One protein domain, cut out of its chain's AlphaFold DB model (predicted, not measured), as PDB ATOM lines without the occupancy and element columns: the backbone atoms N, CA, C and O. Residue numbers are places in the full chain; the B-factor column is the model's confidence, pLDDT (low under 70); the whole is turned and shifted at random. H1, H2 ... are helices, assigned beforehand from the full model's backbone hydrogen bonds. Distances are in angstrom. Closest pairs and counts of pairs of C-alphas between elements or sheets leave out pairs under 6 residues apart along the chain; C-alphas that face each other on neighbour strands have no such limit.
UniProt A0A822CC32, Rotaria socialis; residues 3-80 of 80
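AT A GLANCE: This is residues 3 to 80 of the 80 residues of a protein of Rotaria socialis (UniProt A0A822CC32). Three crossed helices, H1, H3 and H4, cluster at one end; H2 stands beyond them, and a long loop, residues 35 to 61, winds out to the other end and back. The printed part has 78 residues with helices H1, H2, H3, H4 in chain order and no named strand; it is all helix, though named elements hold 36 residues. It is compact: radius of gyration of the C-alphas 13.1 A, spans 34 by 28 by 19 A.

HOW THE PARTS SIT: Start at H1, residues 3 to 13; it touches H4, residues 73 to 78, closest at C-alphas 5 and 78, 4.5 A, at a steep tilt of 43 degrees, opposite ways. H2, residues 23 to 34, touches H3, residues 62 to 68, with residues 33 to 34 alone, closest at C-alphas 33 and 65, 6.8 A. In each helix every O i to N i+4 pair is within hydrogen-bond range.

IN THESE COORDINATES: Find C-alpha 3 at (126.100, 141.258, 182.533); H1 runs 15.3 A, H2 16.5 A, H3 10.1 A and H4 8.7 A, to C-alpha 78 at (129.763, 136.224, 176.342).

THE WHOLE: C-alphas 49 and 70 are farthest apart, 36.0 A. The printed part has no cut; H2 to H3 is a long link. No printed residue is under 70.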
ATOM      1  N   SER A   3     126.412 139.829 182.676       90.81
ATOM      2  CA  SER A   3     126.100 141.258 182.533       90.81
ATOM      3  C   SER A   3     126.817 141.907 181.349       90.81
ATOM      4  O   SER A   3     126.219 142.716 180.650       90.81
ATOM      5  N   LEU A   4     128.075 141.532 181.094       91.69
ATOM      6  CA  LEU A   4     128.814 142.023 179.930       91.69
ATOM      7  C   LEU A   4     128.219 141.500 178.623       91.69
ATOM      8  O   LEU A   4     128.075 142.286 177.697       91.69
ATOM      9  N   GLY A   5     127.824 140.225 178.555       92.31
ATOM     10  CA  GLY A   5     127.118 139.686 177.391       92.31
ATOM     11  C   GLY A   5     125.847 140.475 177.076       92.31
ATOM     12  O   GLY A   5     125.645 140.871 175.931       92.31
ATOM     13  N   CYS A   6     125.034 140.785 178.093       93.25
ATOM     14  CA  CYS A   6     123.832 141.608 177.920       93.25
ATOM     15  C   CYS A   6     124.150 143.013 177.392       93.25
ATOM     16  O   CYS A   6     123.491 143.460 176.459       93.25
ATOM     17  N   ILE A   7     125.170 143.683 177.950       93.00
ATOM     18  CA  ILE A   7     125.609 145.014 177.494       93.00
ATOM     19  C   ILE A   7     126.089 144.949 176.041       93.00
ATOM     20  O   ILE A   7     125.733 145.804 175.241       93.00
ATOM     21  N   PHE A   8     126.868 143.928 175.676       92.38
ATOM     22  CA  PHE A   8     127.305 143.731 174.295       92.38
ATOM     23  C   PHE A   8     126.122 143.514 173.355       92.38
ATOM     24  O   PHE A   8     126.020 144.225 172.362       92.38
ATOM     25  N   GLY A   9     125.197 142.609 173.682       92.19
ATOM     26  CA  GLY A   9     123.991 142.400 172.876       92.19
ATOM     27  C   GLY A   9     123.158 143.676 172.710       92.19
ATOM     28  O   GLY A   9     122.718 143.975 171.604       92.19
ATOM     29  N   GLU A  10     123.021 144.473 173.770       94.50
ATOM     30  CA  GLU A  10     122.356 145.781 173.723       94.50
ATOM     31  C   GLU A  10     123.093 146.788 172.826       94.50
ATOM     32  O   GLU A  10     122.445 147.525 172.086       94.50
ATOM     33  N   MET A  11     124.432 146.793 172.814       93.69
ATOM     34  CA  MET A  11     125.212 147.656 171.915       93.69
ATOM     35  C   MET A  11     124.983 147.330 170.433       93.69
ATOM     36  O   MET A  11     124.917 148.257 169.627       93.69
ATOM     37  N   TYR A  12     124.843 146.051 170.061       92.31
ATOM     38  CA  TYR A  12     124.537 145.671 168.672       92.31
ATOM     39  C   TYR A  12     123.078 145.944 168.300       92.31
ATOM     40  O   TYR A  12     122.788 146.380 167.187       92.31
ATOM     41  N   GLN A  13     122.156 145.689 169.227       90.75
ATOM     42  CA  GLN A  13     120.725 145.804 168.977       90.75
ATOM     43  C   GLN A  13     120.222 147.256 169.047       90.75
ATOM     44  O   GLN A  13     119.282 147.615 168.343       90.75
ATOM     45  N   GLY A  14     120.854 148.106 169.861       93.19
ATOM     46  CA  GLY A  14     120.472 149.506 170.080       93.19
ATOM     47  C   GLY A  14     119.353 149.710 171.110       93.19
ATOM     48  O   GLY A  14     118.922 150.840 171.333       93.19
ATOM     49  N   TRP A  15     118.880 148.635 171.741       92.81
ATOM     50  CA  TRP A  15     117.926 148.642 172.852       92.81
ATOM     51  C   TRP A  15     118.193 147.442 173.775       92.81
ATOM     52  O   TRP A  15     118.902 146.520 173.358       92.81
ATOM     53  N   PRO A  16     117.652 147.428 175.013       93.38
ATOM     54  CA  PRO A  16     117.980 146.400 175.996       93.38
ATOM     55  C   PRO A  16     117.784 144.988 175.452       93.38
ATOM     56  O   PRO A  16     116.729 144.680 174.912       93.38
ATOM     57  N   LEU A  17     118.771 144.107 175.625       92.62
ATOM     58  CA  LEU A  17     118.680 142.729 175.122       92.62
ATOM     59  C   LEU A  17     117.527 141.944 175.775       92.62
ATOM     60  O   LEU A  17     116.872 141.114 175.146       92.62
ATOM     61  N   PHE A  18     117.298 142.212 177.061       94.69
ATOM     62  CA  PHE A  18     116.242 141.612 177.864       94.69
ATOM     63  C   PHE A  18     115.519 142.717 178.629       94.69
ATOM     64  O   PHE A  18     115.951 143.136 179.702       94.69
ATOM     65  N   HIS A  19     114.429 143.192 178.048       93.50
ATOM     66  CA  HIS A  19     113.538 144.210 178.595       93.50
ATOM     67  C   HIS A  19     112.394 143.529 179.353       93.50
ATOM     68  O   HIS A  19     111.353 143.245 178.764       93.50
ATOM     69  N   GLY A  20     112.632 143.183 180.621       94.75
ATOM     70  CA  GLY A  20     111.616 142.640 181.518       94.75
ATOM     71  C   GLY A  20     111.092 143.685 182.502       94.75
ATOM     72  O   GLY A  20     111.874 144.380 183.148       94.75
ATOM     73  N   ASP A  21     109.773 143.740 182.682       95.00
ATOM     74  CA  ASP A  21     109.114 144.710 183.579       95.00
ATOM     75  C   ASP A  21     108.905 144.170 185.011       95.00
ATOM     76  O   ASP A  21     108.396 144.851 185.903       95.00
ATOM     77  N   SER A  22     109.292 142.915 185.250       96.56
ATOM     78  CA  SER A  22     109.298 142.252 186.559       96.56
ATOM     79  C   SER A  22     110.341 141.134 186.589       96.56
ATOM     80  O   SER A  22     110.813 140.699 185.543       96.56
ATOM     81  N   GLU A  23     110.663 140.602 187.771       94.50
ATOM     82  CA  GLU A  23     111.617 139.485 187.895       94.50
ATOM     83  C   GLU A  23     111.207 138.261 187.062       94.50
ATOM     84  O   GLU A  23     112.045 137.644 186.404       94.50
ATOM     85  N   ILE A  24     109.914 137.916 187.054       94.31
ATOM     86  CA  ILE A  24     109.422 136.762 186.292       94.31
ATOM     87  C   ILE A  24     109.447 137.023 184.787       94.31
ATOM     88  O   ILE A  24     109.802 136.132 184.018       94.31
ATOM     89  N   ASP A  25     109.115 138.243 184.372       95.12
ATOM     90  CA  ASP A  25     109.154 138.629 182.966       95.12
ATOM     91  C   ASP A  25     110.597 138.660 182.451       95.12
ATOM     92  O   ASP A  25     110.887 138.068 181.418       95.12
ATOM     93  N   GLN A  26     111.543 139.194 183.235       96.06
ATOM     94  CA  GLN A  26     112.973 139.149 182.922       96.06
ATOM     95  C   GLN A  26     113.456 137.710 182.680       96.06
ATOM     96  O   GLN A  26     114.146 137.436 181.696       96.06
ATOM     97  N   ILE A  27     113.065 136.773 183.550       95.06
ATOM     98  CA  ILE A  27     113.383 135.346 183.394       95.06
ATOM     99  C   ILE A  27     112.755 134.784 182.111       95.06
ATOM    100  O   ILE A  27     113.398 134.019 181.391       95.06
ATOM    101  N   PHE A  28     111.517 135.159 181.792       94.88
ATOM    102  CA  PHE A  28     110.851 134.700 180.575       94.88
ATOM    103  C   PHE A  28     111.487 135.265 179.304       94.88
ATOM    104  O   PHE A  28     111.681 134.492 178.368       94.88
ATOM    105  N   GLN A  29     111.895 136.535 179.275       94.81
ATOM    106  CA  GLN A  29     112.656 137.108 178.156       94.81
ATOM    107  C   GLN A  29     113.950 136.319 177.908       94.81
ATOM    108  O   GLN A  29     114.270 135.973 176.768       94.81
ATOM    109  N   ILE A  30     114.652 135.947 178.983       94.88
ATOM    110  CA  ILE A  30     115.849 135.103 178.899       94.88
ATOM    111  C   ILE A  30     115.507 133.731 178.312       94.88
ATOM    112  O   ILE A  30     116.166 133.287 177.370       94.88
ATOM    113  N   PHE A  31     114.472 133.059 178.821       94.94
ATOM    114  CA  PHE A  31     114.091 131.734 178.328       94.94
ATOM    115  C   PHE A  31     113.588 131.755 176.885       94.94
ATOM    116  O   PHE A  31     113.819 130.798 176.152       94.94
ATOM    117  N   ILE A  32     112.932 132.828 176.443       94.00
ATOM    118  CA  ILE A  32     112.499 132.974 175.051       94.00
ATOM    119  C   ILE A  32     113.710 132.946 174.114       94.00
ATOM    120  O   ILE A  32     113.654 132.285 173.077       94.00
ATOM    121  N   LEU A  33     114.808 133.619 174.463       93.06
ATOM    122  CA  LEU A  33     115.992 133.683 173.605       93.06
ATOM    123  C   LEU A  33     116.913 132.462 173.778       93.06
ATOM    124  O   LEU A  33     117.337 131.852 172.792       93.06
ATOM    125  N   LEU A  34     117.202 132.075 175.023       92.94
ATOM    126  CA  LEU A  34     118.184 131.035 175.361       92.94
ATOM    127  C   LEU A  34     117.575 129.640 175.554       92.94
ATOM    128  O   LEU A  34     118.301 128.649 175.571       92.94
ATOM    129  N   GLY A  35     116.251 129.537 175.616       94.25
ATOM    130  CA  GLY A  35     115.531 128.314 175.957       94.25
ATOM    131  C   GLY A  35     115.310 128.165 177.462       94.25
ATOM    132  O   GLY A  35     116.018 128.745 178.286       94.25
ATOM    133  N   THR A  36     114.313 127.363 177.831       95.12
ATOM    134  CA  THR A  36     114.087 127.009 179.238       95.12
ATOM    135  C   THR A  36     115.144 125.992 179.663       95.12
ATOM    136  O   THR A  36     115.251 124.948 179.009       95.12
ATOM    137  N   PRO A  37     115.902 126.240 180.745       93.12
ATOM    138  CA  PRO A  37     116.967 125.345 181.163       93.12
ATOM    139  C   PRO A  37     116.399 123.979 181.545       93.12
ATOM    140  O   PRO A  37     115.390 123.868 182.249       93.12
ATOM    141  N   SER A  38     117.064 122.927 181.076       90.25
ATOM    142  CA  SER A  38     116.797 121.552 181.483       90.25
ATOM    143  C   SER A  38     117.891 121.048 182.426       90.25
ATOM    144  O   SER A  38     118.949 121.660 182.552       90.25
ATOM    145  N   GLY A  39     117.672 119.893 183.064       89.25
ATOM    146  CA  GLY A  39     118.691 119.270 183.919       89.25
ATOM    147  C   GLY A  39     119.976 118.874 183.181       89.25
ATOM    148  O   GLY A  39     120.997 118.677 183.832       89.25
ATOM    149  N   ASN A  40     119.932 118.782 181.847       89.19
ATOM    150  CA  ASN A  40     121.115 118.538 181.022       89.19
ATOM    151  C   ASN A  40     121.950 119.812 180.833       89.19
ATOM    152  O   ASN A  40     123.172 119.727 180.791       89.19
ATOM    153  N   ASP A  41     121.294 120.971 180.717       88.38
ATOM    154  CA  ASP A  41     121.957 122.261 180.485       88.38
ATOM    155  C   ASP A  41     122.453 122.866 181.802       88.38
ATOM    156  O   ASP A  41     123.556 123.399 181.883       88.38
ATOM    157  N   TRP A  42     121.639 122.749 182.854       91.44
ATOM    158  CA  TRP A  42     121.951 123.215 184.196       91.44
ATOM    159  C   TRP A  42     121.596 122.123 185.216       91.44
ATOM    160  O   TRP A  42     120.440 122.006 185.650       91.44
ATOM    161  N   PRO A  43     122.588 121.317 185.640       94.12
ATOM    162  CA  PRO A  43     122.392 120.322 186.684       94.12
ATOM    163  C   PRO A  43     121.825 120.975 187.947       94.12
ATOM    164  O   PRO A  43     122.337 121.992 188.411       94.12
ATOM    165  N   ASN A  44     120.782 120.373 188.517       92.75
ATOM    166  CA  ASN A  44     120.087 120.848 189.721       92.75
ATOM    167  C   ASN A  44     119.242 122.125 189.567       92.75
ATOM    168  O   ASN A  44     118.789 122.656 190.580       92.75
ATOM    169  N   VAL A  45     118.936 122.585 188.348       92.31
ATOM    170  CA  VAL A  45     118.050 123.753 188.150       92.31
ATOM    171  C   VAL A  45     116.678 123.587 188.824       92.31
ATOM    172  O   VAL A  45     116.134 124.536 189.381       92.31
ATOM    173  N   PHE A  46     116.162 122.354 188.883       90.88
ATOM    174  CA  PHE A  46     114.905 122.011 189.557       90.88
ATOM    175  C   PHE A  46     114.956 122.118 191.090       90.88
ATOM    176  O   PHE A  46     113.906 122.087 191.723       90.88
ATOM    177  N   LEU A  47     116.151 122.209 191.687       93.19
ATOM    178  CA  LEU A  47     116.334 122.372 193.134       93.19
ATOM    179  C   LEU A  47     116.347 123.847 193.560       93.19
ATOM    180  O   LEU A  47     116.355 124.135 194.756       93.19
ATOM    181  N   LEU A  48     116.373 124.786 192.609       93.25
ATOM    182  CA  LEU A  48     116.370 126.209 192.927       93.25
ATOM    183  C   LEU A  48     115.019 126.609 193.551       93.25
ATOM    184  O   LEU A  48     113.977 126.263 192.992       93.25
ATOM    185  N   PRO A  49     115.004 127.395 194.647       92.62
ATOM    186  CA  PRO A  49     113.783 127.699 195.403       92.62
ATOM    187  C   PRO A  49     112.640 128.306 194.583       92.62
ATOM    188  O   PRO A  49     111.473 128.113 194.911       92.62
ATOM    189  N   GLN A  50     112.977 129.056 193.530       90.94
ATOM    190  CA  GLN A  50     112.013 129.763 192.683       90.94
ATOM    191  C   GLN A  50     111.799 129.099 191.320       90.94
ATOM    192  O   GLN A  50     111.035 129.612 190.500       90.94
ATOM    193  N   PHE A  51     112.446 127.960 191.055       91.69
ATOM    194  CA  PHE A  51     112.228 127.246 189.806       91.69
ATOM    195  C   PHE A  51     110.915 126.471 189.868       91.69
ATOM    196  O   PHE A  51     110.710 125.627 190.740       91.69
ATOM    197  N   LYS A  52     110.015 126.737 188.921       91.38
ATOM    198  CA  LYS A  52     108.714 126.070 188.853       91.38
ATOM    199  C   LYS A  52     108.687 125.104 187.681       91.38
ATOM    200  O   LYS A  52     108.954 125.480 186.544       91.38
ATOM    201  N   SER A  53     108.255 123.871 187.934       87.25
ATOM    202  CA  SER A  53     107.999 122.878 186.880       87.25
ATOM    203  C   SER A  53     106.901 123.312 185.898       87.25
ATOM    204  O   SER A  53     106.829 122.786 184.790       87.25
ATOM    205  N   SER A  54     106.077 124.288 186.292       90.25
ATOM    206  CA  SER A  54     105.050 124.917 185.464       90.25
ATOM    207  C   SER A  54     105.578 126.009 184.528       90.25
ATOM    208  O   SER A  54     104.776 126.600 183.808       90.25
ATOM    209  N   PHE A  55     106.877 126.337 184.550       92.56
ATOM    210  CA  PHE A  55     107.423 127.309 183.603       92.56
ATOM    211  C   PHE A  55     107.235 126.833 182.156       92.56
ATOM    212  O   PHE A  55     107.375 125.634 181.878       92.56
ATOM    213  N   PRO A  56     106.926 127.747 181.216       92.38
ATOM    214  CA  PRO A  56     106.827 127.387 179.810       92.38
ATOM    215  C   PRO A  56     108.150 126.800 179.312       92.38
ATOM    216  O   PRO A  56     109.227 127.203 179.752       92.38
ATOM    217  N   LYS A  57     108.072 125.841 178.386       93.06
ATOM    218  CA  LYS A  57     109.244 125.185 177.791       93.06
ATOM    219  C   LYS A  57     109.575 125.826 176.447       93.06
ATOM    220  O   LYS A  57     109.037 125.425 175.416       93.06
ATOM    221  N   PHE A  58     110.457 126.814 176.468       94.31
ATOM    222  CA  PHE A  58     110.980 127.482 175.283       94.31
ATOM    223  C   PHE A  58     112.174 126.714 174.706       94.31
ATOM    224  O   PHE A  58     112.953 126.103 175.440       94.31
ATOM    225  N   LYS A  59     112.326 126.749 173.378       92.31
ATOM    226  CA  LYS A  59     113.506 126.224 172.675       92.31
ATOM    227  C   LYS A  59     114.492 127.363 172.427       92.31
ATOM    228  O   LYS A  59     114.068 128.455 172.075       92.31
ATOM    229  N   MET A  60     115.789 127.082 172.542       89.06
ATOM    230  CA  MET A  60     116.840 128.065 172.265       89.06
ATOM    231  C   MET A  60     116.749 128.599 170.830       89.06
ATOM    232  O   MET A  60     116.796 127.827 169.866       89.06
ATOM    233  N   GLN A  61     116.719 129.922 170.682       91.81
ATOM    234  CA  GLN A  61     116.678 130.609 169.393       91.81
ATOM    235  C   GLN A  61     118.097 130.965 168.925       91.81
ATOM    236  O   GLN A  61     118.458 132.130 168.783       91.81
ATOM    237  N   LYS A  62     118.930 129.940 168.678       87.12
ATOM    238  CA  LYS A  62     120.363 130.103 168.338       87.12
ATOM    239  C   LYS A  62     120.611 131.071 167.180       87.12
ATOM    240  O   LYS A  62     121.535 131.872 167.253       87.12
ATOM    241  N   THR A  63     119.804 130.976 166.124       89.62
ATOM    242  CA  THR A  63     119.930 131.833 164.938       89.62
ATOM    243  C   THR A  63     119.625 133.288 165.269       89.62
ATOM    244  O   THR A  63     120.374 134.163 164.856       89.62
ATOM    245  N   GLN A  64     118.583 133.547 166.063       90.75
ATOM    246  CA  GLN A  64     118.231 134.900 166.492       90.75
ATOM    247  C   GLN A  64     119.319 135.495 167.391       90.75
ATOM    248  O   GLN A  64     119.739 136.621 167.161       90.75
ATOM    249  N   LEU A  65     119.828 134.729 168.362       90.00
ATOM    250  CA  LEU A  65     120.917 135.182 169.233       90.00
ATOM    251  C   LEU A  65     122.168 135.561 168.425       90.00
ATOM    252  O   LEU A  65     122.776 136.589 168.693       90.00
ATOM    253  N   ARG A  66     122.521 134.763 167.408       92.38
ATOM    254  CA  ARG A  66     123.634 135.066 166.493       92.38
ATOM    255  C   ARG A  66     123.381 136.312 165.651       92.38
ATOM    256  O   ARG A  66     124.295 137.100 165.469       92.38
ATOM    257  N   GLN A  67     122.157 136.501 165.163       92.94
ATOM    258  CA  GLN A  67     121.785 137.692 164.397       92.94
ATOM    259  C   GLN A  67     121.839 138.969 165.242       92.94
ATOM    260  O   GLN A  67     122.282 139.992 164.736       92.94
ATOM    261  N   ILE A  68     121.432 138.907 166.516       91.62
ATOM    262  CA  ILE A  68     121.472 140.056 167.434       91.62
ATOM    263  C   ILE A  68     122.896 140.592 167.592       91.62
ATOM    264  O   ILE A  68     123.082 141.799 167.606       91.62
ATOM    265  N   VAL A  69     123.890 139.711 167.682       92.94
ATOM    266  CA  VAL A  69     125.303 140.096 167.839       92.94
ATOM    267  C   VAL A  69     126.061 140.174 166.511       92.94
ATOM    268  O   VAL A  69     127.277 140.034 166.494       92.94
ATOM    269  N   ASP A  70     125.356 140.325 165.386       92.75
ATOM    270  CA  ASP A  70     125.933 140.386 164.031       92.75
ATOM    271  C   ASP A  70     126.922 139.243 163.708       92.75
ATOM    272  O   ASP A  70     127.931 139.406 163.027       92.75
ATOM    273  N   ASN A  71     126.636 138.040 164.212       91.50
ATOM    274  CA  ASN A  71     127.498 136.855 164.124       91.50
ATOM    275  C   ASN A  71     128.915 137.039 164.704       91.50
ATOM    276  O   ASN A  71     129.807 136.250 164.388       91.50
ATOM    277  N   ASP A  72     129.124 138.022 165.581       92.75
ATOM    278  CA  ASP A  72     130.357 138.166 166.346       92.75
ATOM    279  C   ASP A  72     130.487 137.005 167.349       92.75
ATOM    280  O   ASP A  72     129.669 136.833 168.258       92.75
ATOM    281  N   GLU A  73     131.513 136.169 167.170       91.44
ATOM    282  CA  GLU A  73     131.720 134.978 168.000       91.44
ATOM    283  C   GLU A  73     132.115 135.320 169.444       91.44
ATOM    284  O   GLU A  73     131.769 134.566 170.353       91.44
ATOM    285  N   VAL A  74     132.793 136.449 169.687       89.88
ATOM    286  CA  VAL A  74     133.164 136.877 171.045       89.88
ATOM    287  C   VAL A  74     131.918 137.349 171.782       89.88
ATOM    288  O   VAL A  74     131.660 136.916 172.904       89.88
ATOM    289  N   ALA A  75     131.106 138.191 171.143       87.69
ATOM    290  CA  ALA A  75     129.847 138.648 171.722       87.69
ATOM    291  C   ALA A  75     128.873 137.479 171.963       87.69
ATOM    292  O   ALA A  75     128.206 137.429 172.998       87.69
ATOM    293  N   TYR A  76     128.831 136.504 171.050       91.00
ATOM    294  CA  TYR A  76     128.031 135.290 171.203       91.00
ATOM    295  C   TYR A  76     128.492 134.412 172.378       91.00
ATOM    296  O   TYR A  76     127.651 133.885 173.107       91.00
ATOM    297  N   ASP A  77     129.803 134.256 172.580       90.25
ATOM    298  CA  ASP A  77     130.364 133.484 173.697       90.25
ATOM    299  C   ASP A  77     130.094 134.147 175.055       90.25
ATOM    300  O   ASP A  77     129.782 133.472 176.033       90.25
ATOM    301  N   LEU A  78     130.095 135.484 175.118       89.00
ATOM    302  CA  LEU A  78     129.763 136.224 176.342       89.00
ATOM    303  C   LEU A  78     128.315 136.011 176.822       89.00
ATOM    304  O   LEU A  78     128.038 136.201 178.011       89.00
ATOM    305  N   LEU A  79     127.416 135.631 175.908       84.44
ATOM    306  CA  LEU A  79     125.993 135.357 176.148       84.44
ATOM    307  C   LEU A  79     125.685 133.877 176.437       84.44
ATOM    308  O   LEU A  79     124.520 133.539 176.669       84.44
ATOM    309  N   LYS A  80     126.698 133.004 176.411       72.94
ATOM    310  CA  LYS A  80     126.587 131.573 176.712       72.94
ATOM    311  C   LYS A  80     127.042 131.201 178.121       72.94
ATOM    312  O   LYS A  80     127.810 131.957 178.759       72.94
TER     313      LYS A  80